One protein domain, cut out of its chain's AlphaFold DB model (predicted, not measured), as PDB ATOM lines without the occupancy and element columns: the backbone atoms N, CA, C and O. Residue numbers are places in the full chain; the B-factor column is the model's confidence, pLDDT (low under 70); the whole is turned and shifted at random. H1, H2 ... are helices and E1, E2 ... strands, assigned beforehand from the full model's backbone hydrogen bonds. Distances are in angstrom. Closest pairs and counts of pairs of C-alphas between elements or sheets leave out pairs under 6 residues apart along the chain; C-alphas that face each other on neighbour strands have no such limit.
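This is residues 137 to 243 of the 345 residues of the protein "AMP-dependent synthetase and ligase family protein" of Actinidia rufa (UniProt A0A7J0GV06). A small core sheet of four short parallel strands has H1 over one face along E1, while H2 and H3 only graze it. H4 is off the sheet, and residues 231 to 243 follow with no named element. The 107 printed residues run E1 H1 E2 H2 E3 H3 E4 H4, with sheet order E2 E1 E3 E4. The class is mixed, with under half of the residues in named elements. The whole is compact, with a radius of gyration of the C-alphas of 13.5 A, rounded, spanning 35 by 30 by 27 A.

E1, residues 143 to 146, begins at C-alpha 143 (-24.213, 2.719, 95.623). H1, residues 153 to 163, measures 13.7 A and E2 is residues 169 to 172. H2, residues 178 to 187, measures 14.4 A and E3 is residues 192 to 195. H3, residues 197 to 205, measures 12.6 A and E4 is residues 217 to 220. H4, residues 227 to 230, ends at C-alpha 230 (-12.453, 19.790, 106.979).

Within hydrogen-bond range across the neighbour strands E2 and E1 are N 144 and O 169, at 2.8 A; across E1 and E3, N 192 and O 143, at 3.0 A; and across E3 and E4, N 195 and O 219, at 2.8 A. H1 makes two layers with the sheet, at a height of 10.2 A; the closest C-alphas of E1 and H1, Cys 146 and Tyr 159, are 6.9 A apart. Units E1, H1, E2 and E3, H3, E4 are strand-helix-strand units, a helix between parallel neighbour strands; E2, H2, E3 is split by E1. The three crossovers are right-handed. H3 and H4 only just touch, with 3 pairs of C-alphas within 8 A, closest Leu 201 and Pro 229 at 6.9 A. Every O i to N i+4 pair is within range in H2 and H3, 4 of 7 in H1; H4 is too short for one.

The C-alphas farthest apart, Cys 165 and Ser 209, are 36.5 A apart. The printed part has no cut, and the link H3 to E4 is long. Mean pLDDT of the printed part is 72.5, with residues 137 to 140, 161 to 167, 208 to 210 and 220 to 243 under 70.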
ATOM      1  N   ARG A 137     -12.055   2.257  92.378       47.62
ATOM      2  CA  ARG A 137     -11.962   0.803  92.573       47.62
ATOM      3  C   ARG A 137     -13.390   0.252  92.656       47.62
ATOM      4  O   ARG A 137     -14.036   0.372  93.702       47.62
ATOM      5  N   HIS A 138     -13.897  -0.253  91.536       53.78
ATOM      6  CA  HIS A 138     -15.267  -0.731  91.399       53.78
ATOM      7  C   HIS A 138     -15.442  -1.990  92.244       53.78
ATOM      8  O   HIS A 138     -14.886  -3.044  91.943       53.78
ATOM      9  N   LYS A 139     -16.190  -1.860  93.339       54.97
ATOM     10  CA  LYS A 139     -16.753  -3.000  94.055       54.97
ATOM     11  C   LYS A 139     -18.223  -3.078  93.662       54.97
ATOM     12  O   LYS A 139     -18.877  -2.040  93.611       54.97
ATOM     13  N   LEU A 140     -18.718  -4.292  93.426       56.53
ATOM     14  CA  LEU A 140     -20.106  -4.571  93.020       56.53
ATOM     15  C   LEU A 140     -21.158  -3.997  93.989       56.53
ATOM     16  O   LEU A 140     -22.312  -3.853  93.625       56.53
ATOM     17  N   ASN A 141     -20.763  -3.633  95.213       71.56
ATOM     18  CA  ASN A 141     -21.642  -3.057  96.228       71.56
ATOM     19  C   ASN A 141     -21.564  -1.526  96.346       71.56
ATOM     20  O   ASN A 141     -21.964  -0.986  97.375       71.56
ATOM     21  N   ASN A 142     -20.999  -0.815  95.367       77.44
ATOM     22  CA  ASN A 142     -20.986   0.646  95.397       77.44
ATOM     23  C   ASN A 142     -22.352   1.206  94.972       77.44
ATOM     24  O   ASN A 142     -22.792   0.981  93.845       77.44
ATOM     25  N   VAL A 143     -22.965   1.986  95.862       84.50
ATOM     26  CA  VAL A 143     -24.213   2.719  95.623       84.50
ATOM     27  C   VAL A 143     -23.914   4.211  95.754       84.50
ATOM     28  O   VAL A 143     -23.470   4.671  96.811       84.50
ATOM     29  N   PHE A 144     -24.115   4.947  94.664       86.19
ATOM     30  CA  PHE A 144     -23.909   6.387  94.568       86.19
ATOM     31  C   PHE A 144     -25.239   7.125  94.674       86.19
ATOM     32  O   PHE A 144     -26.226   6.691  94.092       86.19
ATOM     33  N   LEU A 145     -25.253   8.267  95.356       87.62
ATOM     34  CA  LEU A 145     -26.373   9.205  95.292       87.62
ATOM     35  C   LEU A 145     -26.022  10.360  94.356       87.62
ATOM     36  O   LEU A 145     -24.976  10.992  94.521       87.62
ATOM     37  N   CYS A 146     -26.890  10.625  93.385       89.06
ATOM     38  CA  CYS A 146     -26.789  11.725  92.438       89.06
ATOM     39  C   CYS A 146     -27.803  12.814  92.777       89.06
ATOM     40  O   CYS A 146     -28.986  12.678  92.481       89.06
ATOM     41  N   PHE A 147     -27.318  13.911  93.347       87.06
ATOM     42  CA  PHE A 147     -28.067  15.164  93.510       87.06
ATOM     43  C   PHE A 147     -27.345  16.362  92.879       87.06
ATOM     44  O   PHE A 147     -27.771  17.506  93.022       87.06
ATOM     45  N   ILE A 148     -26.219  16.103  92.213       83.06
ATOM     46  CA  ILE A 148     -25.483  17.096  91.438       83.06
ATOM     47  C   ILE A 148     -26.202  17.291  90.104       83.06
ATOM     48  O   ILE A 148     -26.661  16.331  89.488       83.06
ATOM     49  N   THR A 149     -26.270  18.536  89.643       82.19
ATOM     50  CA  THR A 149     -26.925  18.897  88.386       82.19
ATOM     51  C   THR A 149     -26.236  18.245  87.185       82.19
ATOM     52  O   THR A 149     -25.064  18.499  86.906       82.19
ATOM     53  N   MET A 150     -26.970  17.406  86.447       78.81
ATOM     54  CA  MET A 150     -26.438  16.696  85.273       78.81
ATOM     55  C   MET A 150     -26.306  17.573  84.021       78.81
ATOM     56  O   MET A 150     -25.580  17.200  83.111       78.81
ATOM     57  N   PHE A 151     -26.944  18.747  83.968       78.56
ATOM     58  CA  PHE A 151     -26.723  19.713  82.881       78.56
ATOM     59  C   PHE A 151     -25.366  20.430  82.992       78.56
ATOM     60  O   PHE A 151     -24.885  21.011  82.025       78.56
ATOM     61  N   HIS A 152     -24.738  20.401  84.172       76.50
ATOM     62  CA  HIS A 152     -23.387  20.907  84.366       76.50
ATOM     63  C   HIS A 152     -22.370  19.794  84.089       76.50
ATOM     64  O   HIS A 152     -22.565  18.651  84.508       76.50
ATOM     65  N   ILE A 153     -21.240  20.133  83.459       74.12
ATOM     66  CA  ILE A 153     -20.241  19.152  83.002       74.12
ATOM     67  C   ILE A 153     -19.727  18.229  84.113       74.12
ATOM     68  O   ILE A 153     -19.454  17.058  83.872       74.12
ATOM     69  N   TYR A 154     -19.652  18.718  85.353       73.75
ATOM     70  CA  TYR A 154     -19.280  17.882  86.496       73.75
ATOM     71  C   TYR A 154     -20.284  16.740  86.733       73.75
ATOM     72  O   TYR A 154     -19.873  15.591  86.884       73.75
ATOM     73  N   GLY A 155     -21.590  17.033  86.729       75.19
ATOM     74  CA  GLY A 155     -22.633  16.022  86.901       75.19
ATOM     75  C   GLY A 155     -22.768  15.114  85.680       75.19
ATOM     76  O   GLY A 155     -22.851  13.897  85.847       75.19
ATOM     77  N   LEU A 156     -22.701  15.689  84.471       76.50
ATOM     78  CA  LEU A 156     -22.718  14.949  83.205       76.50
ATOM     79  C   LEU A 156     -21.578  13.923  83.146       76.50
ATOM     80  O   LEU A 156     -21.821  12.725  83.015       76.50
ATOM     81  N   ASN A 157     -20.331  14.372  83.317       70.88
ATOM     82  CA  ASN A 157     -19.167  13.492  83.228       70.88
ATOM     83  C   ASN A 157     -19.131  12.465  84.353       70.88
ATOM     84  O   ASN A 157     -18.772  11.318  84.106       70.88
ATOM     85  N   PHE A 158     -19.471  12.849  85.585       72.44
ATOM     86  CA  PHE A 158     -19.364  11.931  86.712       72.44
ATOM     87  C   PHE A 158     -20.487  10.889  86.708       72.44
ATOM     88  O   PHE A 158     -20.204   9.694  86.718       72.44
ATOM     89  N   TYR A 159     -21.750  11.321  86.677       76.06
ATOM     90  CA  TYR A 159     -22.896  10.430  86.863       76.06
ATOM     91  C   TYR A 159     -23.426   9.853  85.551       76.06
ATOM     92  O   TYR A 159     -23.590   8.639  85.457       76.06
ATOM     93  N   ALA A 160     -23.673  10.700  84.549       70.62
ATOM     94  CA  ALA A 160     -24.334  10.275  83.316       70.62
ATOM     95  C   ALA A 160     -23.390   9.548  82.349       70.62
ATOM     96  O   ALA A 160     -23.821   8.644  81.645       70.62
ATOM     97  N   LEU A 161     -22.102   9.903  82.337       69.19
ATOM     98  CA  LEU A 161     -21.106   9.256  81.480       69.19
ATOM     99  C   LEU A 161     -20.217   8.294  82.279       69.19
ATOM    100  O   LEU A 161     -20.157   7.110  81.973       69.19
ATOM    101  N   GLY A 162     -19.558   8.747  83.345       66.69
ATOM    102  CA  GLY A 162     -18.568   7.947  84.075       66.69
ATOM    103  C   GLY A 162     -19.151   6.737  84.814       66.69
ATOM    104  O   GLY A 162     -18.713   5.600  84.607       66.69
ATOM    105  N   LEU A 163     -20.134   6.963  85.692       68.50
ATOM    106  CA  LEU A 163     -20.754   5.890  86.477       68.50
ATOM    107  C   LEU A 163     -21.701   5.019  85.648       68.50
ATOM    108  O   LEU A 163     -21.794   3.832  85.939       68.50
ATOM    109  N   PHE A 164     -22.330   5.558  84.602       65.19
ATOM    110  CA  PHE A 164     -23.172   4.776  83.688       65.19
ATOM    111  C   PHE A 164     -22.405   3.621  83.030       65.19
ATOM    112  O   PHE A 164     -22.908   2.512  82.894       65.19
ATOM    113  N   CYS A 165     -21.127   3.842  82.720       57.31
ATOM    114  CA  CYS A 165     -20.245   2.825  82.135       57.31
ATOM    115  C   CYS A 165     -19.712   1.823  83.168       57.31
ATOM    116  O   CYS A 165     -18.789   1.052  82.894       57.31
ATOM    117  N   SER A 166     -20.217   1.880  84.398       61.06
ATOM    118  CA  SER A 166     -19.712   1.125  85.528       61.06
ATOM    119  C   SER A 166     -20.800   0.256  86.141       61.06
ATOM    120  O   SER A 166     -21.938   0.674  86.281       61.06
ATOM    121  N   VAL A 167     -20.426  -0.944  86.593       64.81
ATOM    122  CA  VAL A 167     -21.326  -1.839  87.346       64.81
ATOM    123  C   VAL A 167     -21.494  -1.307  88.775       64.81
ATOM    124  O   VAL A 167     -20.855  -1.785  89.714       64.81
ATOM    125  N   VAL A 168     -22.257  -0.227  88.913       72.31
ATOM    126  CA  VAL A 168     -22.578   0.464  90.166       72.31
ATOM    127  C   VAL A 168     -24.041   0.891  90.136       72.31
ATOM    128  O   VAL A 168     -24.598   1.139  89.071       72.31
ATOM    129  N   THR A 169     -24.658   1.027  91.304       81.19
ATOM    130  CA  THR A 169     -26.012   1.584  91.401       81.19
ATOM    131  C   THR A 169     -25.923   3.092  91.597       81.19
ATOM    132  O   THR A 169     -25.196   3.551  92.480       81.19
ATOM    133  N   THR A 170     -26.677   3.861  90.813       84.00
ATOM    134  CA  THR A 170     -26.836   5.308  91.009       84.00
ATOM    135  C   THR A 170     -28.285   5.603  91.373       84.00
ATOM    136  O   THR A 170     -29.183   5.395  90.568       84.00
ATOM    137  N   VAL A 171     -28.508   6.092  92.590       87.62
ATOM    138  CA  VAL A 171     -29.801   6.603  93.051       87.62
ATOM    139  C   VAL A 171     -29.875   8.071  92.659       87.62
ATOM    140  O   VAL A 171     -29.009   8.853  93.049       87.62
ATOM    141  N   VAL A 172     -30.868   8.453  91.862       90.19
ATOM    142  CA  VAL A 172     -31.015   9.830  91.374       90.19
ATOM    143  C   VAL A 172     -32.045  10.565  92.216       90.19
ATOM    144  O   VAL A 172     -33.176  10.116  92.363       90.19
ATOM    145  N   MET A 173     -31.649  11.719  92.745       87.38
ATOM    146  CA  MET A 173     -32.522  12.631  93.467       87.38
ATOM    147  C   MET A 173     -32.761  13.868  92.599       87.38
ATOM    148  O   MET A 173     -31.835  14.629  92.327       87.38
ATOM    149  N   GLN A 174     -34.007  14.061  92.155       85.81
ATOM    150  CA  GLN A 174     -34.370  15.136  91.219       85.81
ATOM    151  C   GLN A 174     -34.129  16.536  91.791       85.81
ATOM    152  O   GLN A 174     -33.716  17.444  91.072       85.81
ATOM    153  N   ARG A 175     -34.380  16.717  93.090       84.81
ATOM    154  CA  ARG A 175     -34.188  17.983  93.793       84.81
ATOM    155  C   ARG A 175     -33.498  17.731  95.117       84.81
ATOM    156  O   ARG A 175     -33.891  16.837  95.858       84.81
ATOM    157  N   PHE A 176     -32.487  18.538  95.413       89.19
ATOM    158  CA  PHE A 176     -31.794  18.438  96.684       89.19
ATOM    159  C   PHE A 176     -32.686  18.882  97.846       89.19
ATOM    160  O   PHE A 176     -33.146  20.022  97.881       89.19
ATOM    161  N   ASP A 177     -32.864  17.974  98.800       90.88
ATOM    162  CA  ASP A 177     -33.369  18.232 100.143       90.88
ATOM    163  C   ASP A 177     -32.516  17.437 101.141       90.88
ATOM    164  O   ASP A 177     -32.197  16.268 100.908       90.88
ATOM    165  N   PHE A 178     -32.109  18.072 102.240       90.62
ATOM    166  CA  PHE A 178     -31.142  17.475 103.161       90.62
ATOM    167  C   PHE A 178     -31.739  16.289 103.925       90.62
ATOM    168  O   PHE A 178     -31.087  15.253 104.045       90.62
ATOM    169  N   GLN A 179     -32.986  16.392 104.390       90.38
ATOM    170  CA  GLN A 179     -33.631  15.312 105.137       90.38
ATOM    171  C   GLN A 179     -33.939  14.114 104.231       90.38
ATOM    172  O   GLN A 179     -33.656  12.966 104.576       90.38
ATOM    173  N   SER A 180     -34.438  14.384 103.026       90.62
ATOM    174  CA  SER A 180     -34.669  13.374 101.994       90.62
ATOM    175  C   SER A 180     -33.372  12.685 101.582       90.62
ATOM    176  O   SER A 180     -33.363  11.470 101.390       90.62
ATOM    177  N   MET A 181     -32.255  13.419 101.508       92.19
ATOM    178  CA  MET A 181     -30.930  12.843 101.276       92.19
ATOM    179  C   MET A 181     -30.564  11.833 102.375       92.19
ATOM    180  O   MET A 181     -30.153  10.723 102.044       92.19
ATOM    181  N   LEU A 182     -30.733  12.178 103.658       90.81
ATOM    182  CA  LEU A 182     -30.443  11.273 104.783       90.81
ATOM    183  C   LEU A 182     -31.310  10.003 104.736       90.81
ATOM    184  O   LEU A 182     -30.777   8.893 104.805       90.81
ATOM    185  N   ASN A 183     -32.620  10.159 104.518       89.75
ATOM    186  CA  ASN A 183     -33.556   9.042 104.344       89.75
ATOM    187  C   ASN A 183     -33.135   8.133 103.180       89.75
ATOM    188  O   ASN A 183     -33.091   6.912 103.307       89.75
ATOM    189  N   THR A 184     -32.776   8.731 102.044       89.75
ATOM    190  CA  THR A 184     -32.343   8.010 100.839       89.75
ATOM    191  C   THR A 184     -31.051   7.237 101.087       89.75
ATOM    192  O   THR A 184     -30.918   6.098 100.631       89.75
ATOM    193  N   ILE A 185     -30.108   7.827 101.833       89.50
ATOM    194  CA  ILE A 185     -28.851   7.167 102.196       89.50
ATOM    195  C   ILE A 185     -29.125   5.884 102.979       89.50
ATOM    196  O   ILE A 185     -28.563   4.842 102.633       89.50
ATOM    197  N   GLN A 186     -30.016   5.942 103.967       87.56
ATOM    198  CA  GLN A 186     -30.389   4.787 104.778       87.56
ATOM    199  C   GLN A 186     -31.164   3.740 103.964       87.56
ATOM    200  O   GLN A 186     -30.751   2.582 103.894       87.56
ATOM    201  N   THR A 187     -32.251   4.147 103.300       87.88
ATOM    202  CA  THR A 187     -33.162   3.249 102.570       87.88
ATOM    203  C   THR A 187     -32.453   2.481 101.460       87.88
ATOM    204  O   THR A 187     -32.610   1.266 101.341       87.88
ATOM    205  N   HIS A 188     -31.621   3.162 100.668       87.00
ATOM    206  CA  HIS A 188     -30.928   2.545  99.533       87.00
ATOM    207  C   HIS A 188     -29.492   2.113  99.854       87.00
ATOM    208  O   HIS A 188     -28.773   1.668  98.959       87.00
ATOM    209  N   ARG A 189     -29.060   2.231 101.118       87.62
ATOM    210  CA  ARG A 189     -27.691   1.928 101.574       87.62
ATOM    211  C   ARG A 189     -26.616   2.612 100.724       87.62
ATOM    212  O   ARG A 189     -25.619   1.996 100.326       87.62
ATOM    213  N   VAL A 190     -26.824   3.898 100.439       87.44
ATOM    214  CA  VAL A 190     -25.855   4.726  99.711       87.44
ATOM    215  C   VAL A 190     -24.539   4.721 100.473       87.44
ATOM    216  O   VAL A 190     -24.495   4.931 101.682       87.44
ATOM    217  N   ASN A 191     -23.443   4.515  99.749       83.75
ATOM    218  CA  ASN A 191     -22.110   4.476 100.339       83.75
ATOM    219  C   ASN A 191     -21.093   5.388  99.642       83.75
ATOM    220  O   ASN A 191     -19.955   5.501 100.103       83.75
ATOM    221  N   ASN A 192     -21.485   6.078  98.572       84.12
ATOM    222  CA  ASN A 192     -20.682   7.107  97.926       84.12
ATOM    223  C   ASN A 192     -21.545   8.340  97.620       84.12
ATOM    224  O   ASN A 192     -22.603   8.215  97.008       84.12
ATOM    225  N   ILE A 193     -21.065   9.532  97.973       85.81
ATOM    226  CA  ILE A 193     -21.694  10.800  97.569       85.81
ATOM    227  C   ILE A 193     -20.657  11.756  96.978       85.81
ATOM    228  O   ILE A 193     -19.527  11.831  97.470       85.81
ATOM    229  N   ALA A 194     -21.041  12.492  95.935       79.81
ATOM    230  CA  ALA A 194     -20.344  13.702  95.515       79.81
ATOM    231  C   ALA A 194     -21.075  14.896  96.136       79.81
ATOM    232  O   ALA A 194     -22.217  15.176  95.796       79.81
ATOM    233  N   ALA A 195     -20.430  15.556  97.087       78.62
ATOM    234  CA  ALA A 195     -20.980  16.654  97.858       78.62
ATOM    235  C   ALA A 195     -20.414  18.001  97.394       78.62
ATOM    236  O   ALA A 195     -19.330  18.094  96.816       78.62
ATOM    237  N   VAL A 196     -21.166  19.050  97.704       77.69
ATOM    238  CA  VAL A 196     -20.765  20.456  97.575       77.69
ATOM    239  C   VAL A 196     -20.594  21.060  98.976       77.69
ATOM    240  O   VAL A 196     -21.112  20.478  99.938       77.69
ATOM    241  N   PRO A 197     -19.901  22.205  99.141       75.94
ATOM    242  CA  PRO A 197     -19.615  22.759 100.467       75.94
ATOM    243  C   PRO A 197     -20.839  22.887 101.400       75.94
ATOM    244  O   PRO A 197     -20.728  22.457 102.549       75.94
ATOM    245  N   PRO A 198     -22.026  23.346 100.938       79.62
ATOM    246  CA  PRO A 198     -23.226  23.393 101.783       79.62
ATOM    247  C   PRO A 198     -23.660  22.032 102.349       79.62
ATOM    248  O   PRO A 198     -24.088  21.951 103.498       79.62
ATOM    249  N   VAL A 199     -23.507  20.947 101.581       84.38
ATOM    250  CA  VAL A 199     -23.874  19.586 102.012       84.38
ATOM    251  C   VAL A 199     -22.930  19.089 103.101       84.38
ATOM    252  O   VAL A 199     -23.378  18.489 104.073       84.38
ATOM    253  N   ILE A 200     -21.629  19.374 102.977       79.31
ATOM    254  CA  ILE A 200     -20.646  19.028 104.015       79.31
ATOM    255  C   ILE A 200     -20.951  19.763 105.311       79.31
ATOM    256  O   ILE A 200     -20.956  19.142 106.370       79.31
ATOM    257  N   LEU A 201     -21.243  21.064 105.232       78.31
ATOM    258  CA  LEU A 201     -21.620  21.855 106.403       78.31
ATOM    259  C   LEU A 201     -22.896  21.316 107.058       78.31
ATOM    260  O   LEU A 201     -22.951  21.222 108.282       78.31
ATOM    261  N   GLY A 202     -23.886  20.912 106.258       83.38
ATOM    262  CA  GLY A 202     -25.086  20.235 106.750       83.38
ATOM    263  C   GLY A 202     -24.756  18.936 107.489       83.38
ATOM    264  O   GLY A 202     -25.187  18.753 108.621       83.38
ATOM    265  N   LEU A 203     -23.925  18.069 106.899       82.44
ATOM    266  CA  LEU A 203     -23.495  16.803 107.513       82.44
ATOM    267  C   LEU A 203     -22.680  17.001 108.800       82.44
ATOM    268  O   LEU A 203     -22.767  16.177 109.702       82.44
ATOM    269  N   VAL A 204     -21.890  18.074 108.888       78.50
ATOM    270  CA  VAL A 204     -21.118  18.431 110.090       78.50
ATOM    271  C   VAL A 204     -22.029  18.867 111.235       78.50
ATOM    272  O   VAL A 204     -21.771  18.520 112.383       78.50
ATOM    273  N   LYS A 205     -23.083  19.629 110.923       81.38
ATOM    274  CA  LYS A 205     -24.060  20.121 111.904       81.38
ATOM    275  C   LYS A 205     -25.119  19.083 112.274       81.38
ATOM    276  O   LYS A 205     -25.831  19.276 113.254       81.38
ATOM    277  N   TYR A 206     -25.253  18.025 111.481       81.38
ATOM    278  CA  TYR A 206     -26.247  16.987 111.693       81.38
ATOM    279  C   TYR A 206     -25.897  16.136 112.920       81.38
ATOM    280  O   TYR A 206     -24.863  15.465 112.950       81.38
ATOM    281  N   ASP A 207     -26.773  16.156 113.924       72.50
ATOM    282  CA  ASP A 207     -26.679  15.252 115.065       72.50
ATOM    283  C   ASP A 207     -27.022  13.822 114.624       72.50
ATOM    284  O   ASP A 207     -28.027  13.576 113.961       72.50
ATOM    285  N   LYS A 208     -26.168  12.858 114.975       67.56
ATOM    286  CA  LYS A 208     -26.204  11.480 114.449       67.56
ATOM    287  C   LYS A 208     -27.344  10.631 115.024       67.56
ATOM    288  O   LYS A 208     -27.367   9.422 114.811       67.56
ATOM    289  N   SER A 209     -28.268  11.233 115.761       65.06
ATOM    290  CA  SER A 209     -29.248  10.553 116.606       65.06
ATOM    291  C   SER A 209     -30.445   9.941 115.857       65.06
ATOM    292  O   SER A 209     -31.308   9.360 116.509       65.06
ATOM    293  N   GLY A 210     -30.501   9.989 114.513       68.19
ATOM    294  CA  GLY A 210     -31.668   9.495 113.759       68.19
ATOM    295  C   GLY A 210     -31.435   8.705 112.465       68.19
ATOM    296  O   GLY A 210     -32.398   8.134 111.964       68.19
ATOM    297  N   HIS A 211     -30.219   8.657 111.902       75.81
ATOM    298  CA  HIS A 211     -29.961   7.959 110.627       75.81
ATOM    299  C   HIS A 211     -28.633   7.198 110.640       75.81
ATOM    300  O   HIS A 211     -27.601   7.744 111.039       75.81
ATOM    301  N   ASP A 212     -28.633   5.967 110.121       75.06
ATOM    302  CA  ASP A 212     -27.397   5.227 109.839       75.06
ATOM    303  C   ASP A 212     -26.770   5.725 108.527       75.06
ATOM    304  O   ASP A 212     -27.197   5.386 107.419       75.06
ATOM    305  N   LEU A 213     -25.722   6.540 108.657       78.69
ATOM    306  CA  LEU A 213     -24.932   7.039 107.535       78.69
ATOM    307  C   LEU A 213     -23.713   6.143 107.291       78.69
ATOM    308  O   LEU A 213     -22.570   6.522 107.553       78.69
ATOM    309  N   SER A 214     -23.949   4.972 106.699       74.12
ATOM    310  CA  SER A 214     -22.921   4.006 106.268       74.12
ATOM    311  C   SER A 214     -22.135   4.444 105.009       74.12
ATOM    312  O   SER A 214     -21.755   3.637 104.147       74.12
ATOM    313  N   LEU A 215     -21.859   5.746 104.890       80.00
ATOM    314  CA  LEU A 215     -21.062   6.322 103.811       80.00
ATOM    315  C   LEU A 215     -19.625   5.797 103.884       80.00
ATOM    316  O   LEU A 215     -18.992   5.809 104.932       80.00
ATOM    317  N   ARG A 216     -19.087   5.347 102.748       75.06
ATOM    318  CA  ARG A 216     -17.685   4.920 102.599       75.06
ATOM    319  C   ARG A 216     -16.814   6.002 101.975       75.06
ATOM    320  O   ARG A 216     -15.602   6.007 102.190       75.06
ATOM    321  N   ARG A 217     -17.407   6.865 101.146       72.62
ATOM    322  CA  ARG A 217     -16.708   7.944 100.447       72.62
ATOM    323  C   ARG A 217     -17.590   9.177 100.325       72.62
ATOM    324  O   ARG A 217     -18.715   9.097  99.838       72.62
ATOM    325  N   VAL A 218     -17.001  10.314 100.667       75.88
ATOM    326  CA  VAL A 218     -17.536  11.641 100.376       75.88
ATOM    327  C   VAL A 218     -16.513  12.350  99.496       75.88
ATOM    328  O   VAL A 218     -15.376  12.571  99.911       75.88
ATOM    329  N   SER A 219     -16.890  12.625  98.254       71.94
ATOM    330  CA  SER A 219     -16.072  13.360  97.289       71.94
ATOM    331  C   SER A 219     -16.526  14.811  97.238       71.94
ATOM    332  O   SER A 219     -17.719  15.080  97.293       71.94
ATOM    333  N   LEU A 220     -15.582  15.737  97.110       66.94
ATOM    334  CA  LEU A 220     -15.833  17.171  96.969       66.94
ATOM    335  C   LEU A 220     -15.243  17.647  95.645       66.94
ATOM    336  O   LEU A 220     -14.162  17.198  95.262       66.94
ATOM    337  N   GLY A 221     -15.948  18.537  94.957       64.44
ATOM    338  CA  GLY A 221     -15.524  19.097  93.677       64.44
ATOM    339  C   GLY A 221     -16.150  20.465  93.423       64.44
ATOM    340  O   GLY A 221     -16.999  20.910  94.192       64.44
ATOM    341  N   ALA A 222     -15.718  21.118  92.342       57.94
ATOM    342  CA  ALA A 222     -16.220  22.402  91.831       57.94
ATOM    343  C   ALA A 222     -16.018  23.649  92.714       57.94
ATOM    344  O   ALA A 222     -16.212  24.761  92.233       57.94
ATOM    345  N   THR A 223     -15.607  23.518  93.978       56.53
ATOM    346  CA  THR A 223     -15.290  24.678  94.822       56.53
ATOM    347  C   THR A 223     -14.171  24.343  95.809       56.53
ATOM    348  O   THR A 223     -14.217  23.286  96.446       56.53
ATOM    349  N   PRO A 224     -13.168  25.219  95.970       56.12
ATOM    350  CA  PRO A 224     -12.159  25.078  97.011       56.12
ATOM    351  C   PRO A 224     -12.805  25.186  98.396       56.12
ATOM    352  O   PRO A 224     -13.583  26.097  98.669       56.12
ATOM    353  N   LEU A 225     -12.480  24.244  99.282       52.34
ATOM    354  CA  LEU A 225     -12.963  24.239 100.661       52.34
ATOM    355  C   LEU A 225     -11.897  24.858 101.573       52.34
ATOM    356  O   LEU A 225     -10.721  24.492 101.492       52.34
ATOM    357  N   SER A 226     -12.297  25.787 102.447       55.03
ATOM    358  CA  SER A 226     -11.405  26.319 103.481       55.03
ATOM    359  C   SER A 226     -10.976  25.201 104.445       55.03
ATOM    360  O   SER A 226     -11.594  24.139 104.529       55.03
ATOM    361  N   LYS A 227      -9.865  25.398 105.163       53.19
ATOM    362  CA  LYS A 227      -9.306  24.368 106.060       53.19
ATOM    363  C   LYS A 227     -10.209  24.065 107.266       53.19
ATOM    364  O   LYS A 227     -10.105  22.978 107.829       53.19
ATOM    365  N   GLU A 228     -11.081  24.995 107.649       51.34
ATOM    366  CA  GLU A 228     -11.865  24.931 108.887       51.34
ATOM    367  C   GLU A 228     -12.954  23.838 108.873       51.34
ATOM    368  O   GLU A 228     -12.921  22.996 109.776       51.34
ATOM    369  N   PRO A 229     -13.841  23.715 107.854       51.34
ATOM    370  CA  PRO A 229     -14.876  22.672 107.841       51.34
ATOM    371  C   PRO A 229     -14.322  21.244 107.723       51.34
ATOM    372  O   PRO A 229     -14.972  20.286 108.133       51.34
ATOM    373  N   LEU A 230     -13.115  21.087 107.163       53.62
ATOM    374  CA  LEU A 230     -12.453  19.790 106.979       53.62
ATOM    375  C   LEU A 230     -11.967  19.176 108.296       53.62
ATOM    376  O   LEU A 230     -11.851  17.956 108.377       53.62
ATOM    377  N   SER A 231     -11.685  20.001 109.310       47.88
ATOM    378  CA  SER A 231     -11.175  19.538 110.608       47.88
ATOM    379  C   SER A 231     -12.178  18.666 111.376       47.88
ATOM    380  O   SER A 231     -11.766  17.798 112.142       47.88
ATOM    381  N   TRP A 232     -13.480  18.847 111.122       48.34
ATOM    382  CA  TRP A 232     -14.561  18.153 111.828       48.34
ATOM    383  C   TRP A 232     -15.047  16.879 111.125       48.34
ATOM    384  O   TRP A 232     -15.719  16.039 111.725       48.34
ATOM    385  N   PHE A 233     -14.706  16.700 109.845       51.00
ATOM    386  CA  PHE A 233     -15.017  15.467 109.129       51.00
ATOM    387  C   PHE A 233     -13.969  14.406 109.485       51.00
ATOM    388  O   PHE A 233     -12.771  14.676 109.365       51.00
ATOM    389  N   PRO A 234     -14.354  13.181 109.892       50.59
ATOM    390  CA  PRO A 234     -13.375  12.152 110.208       50.59
ATOM    391  C   PRO A 234     -12.503  11.896 108.975       50.59
ATOM    392  O   PRO A 234     -12.977  11.361 107.971       50.59
ATOM    393  N   MET A 235     -11.214  12.258 109.056       38.47
ATOM    394  CA  MET A 235     -10.254  12.180 107.941       38.47
ATOM    395  C   MET A 235     -10.194  10.795 107.276       38.47
ATOM    396  O   MET A 235      -9.799  10.685 106.122       38.47
ATOM    397  N   LYS A 236     -10.649   9.730 107.951       38.91
ATOM    398  CA  LYS A 236     -10.810   8.387 107.367       38.91
ATOM    399  C   LYS A 236     -11.737   8.353 106.134       38.91
ATOM    400  O   LYS A 236     -11.568   7.472 105.295       38.91
ATOM    401  N   MET A 237     -12.678   9.294 105.998       43.31
ATOM    402  CA  MET A 237     -13.584   9.422 104.841       43.31
ATOM    403  C   MET A 237     -12.951  10.156 103.646       43.31
ATOM    404  O   MET A 237     -13.391   9.979 102.509       43.31
ATOM    405  N   LEU A 238     -11.907  10.956 103.888       47.06
ATOM    406  CA  LEU A 238     -11.232  11.782 102.890       47.06
ATOM    407  C   LEU A 238      -9.852  11.189 102.592       47.06
ATOM    408  O   LEU A 238      -8.912  11.311 103.365       47.06
ATOM    409  N   LYS A 239      -9.690  10.555 101.426       48.06
ATOM    410  CA  LYS A 239      -8.391   9.988 101.003       48.06
ATOM    411  C   LYS A 239      -7.355  11.042 100.566       48.06
ATOM    412  O   LYS A 239      -6.297  10.672 100.058       48.06
ATOM    413  N   ALA A 240      -7.658  12.330 100.712       52.09
ATOM    414  CA  ALA A 240      -6.815  13.443 100.288       52.09
ATOM    415  C   ALA A 240      -6.256  14.205 101.497       52.09
ATOM    416  O   ALA A 240      -6.886  14.277 102.549       52.09
ATOM    417  N   ARG A 241      -5.060  14.783 101.341       54.25
ATOM    418  CA  ARG A 241      -4.457  15.657 102.355       54.25
ATOM    419  C   ARG A 241      -5.266  16.953 102.429       54.25
ATOM    420  O   ARG A 241      -5.621  17.498 101.385       54.25
ATOM    421  N   SER A 242      -5.516  17.455 103.638       56.62
ATOM    422  CA  SER A 242      -6.214  18.733 103.831       56.62
ATOM    423  C   SER A 242      -5.546  19.855 103.022       56.62
ATOM    424  O   SER A 242      -4.318  19.992 103.037       56.62
ATOM    425  N   GLY A 243      -6.354  20.613 102.275       59.59
ATOM    426  CA  GLY A 243      -5.901  21.687 101.387       59.59
ATOM    427  C   GLY A 243      -5.286  21.244 100.052       59.59
ATOM    428  O   GLY A 243      -4.785  22.096  99.326       59.59
TER     429      GLY A 243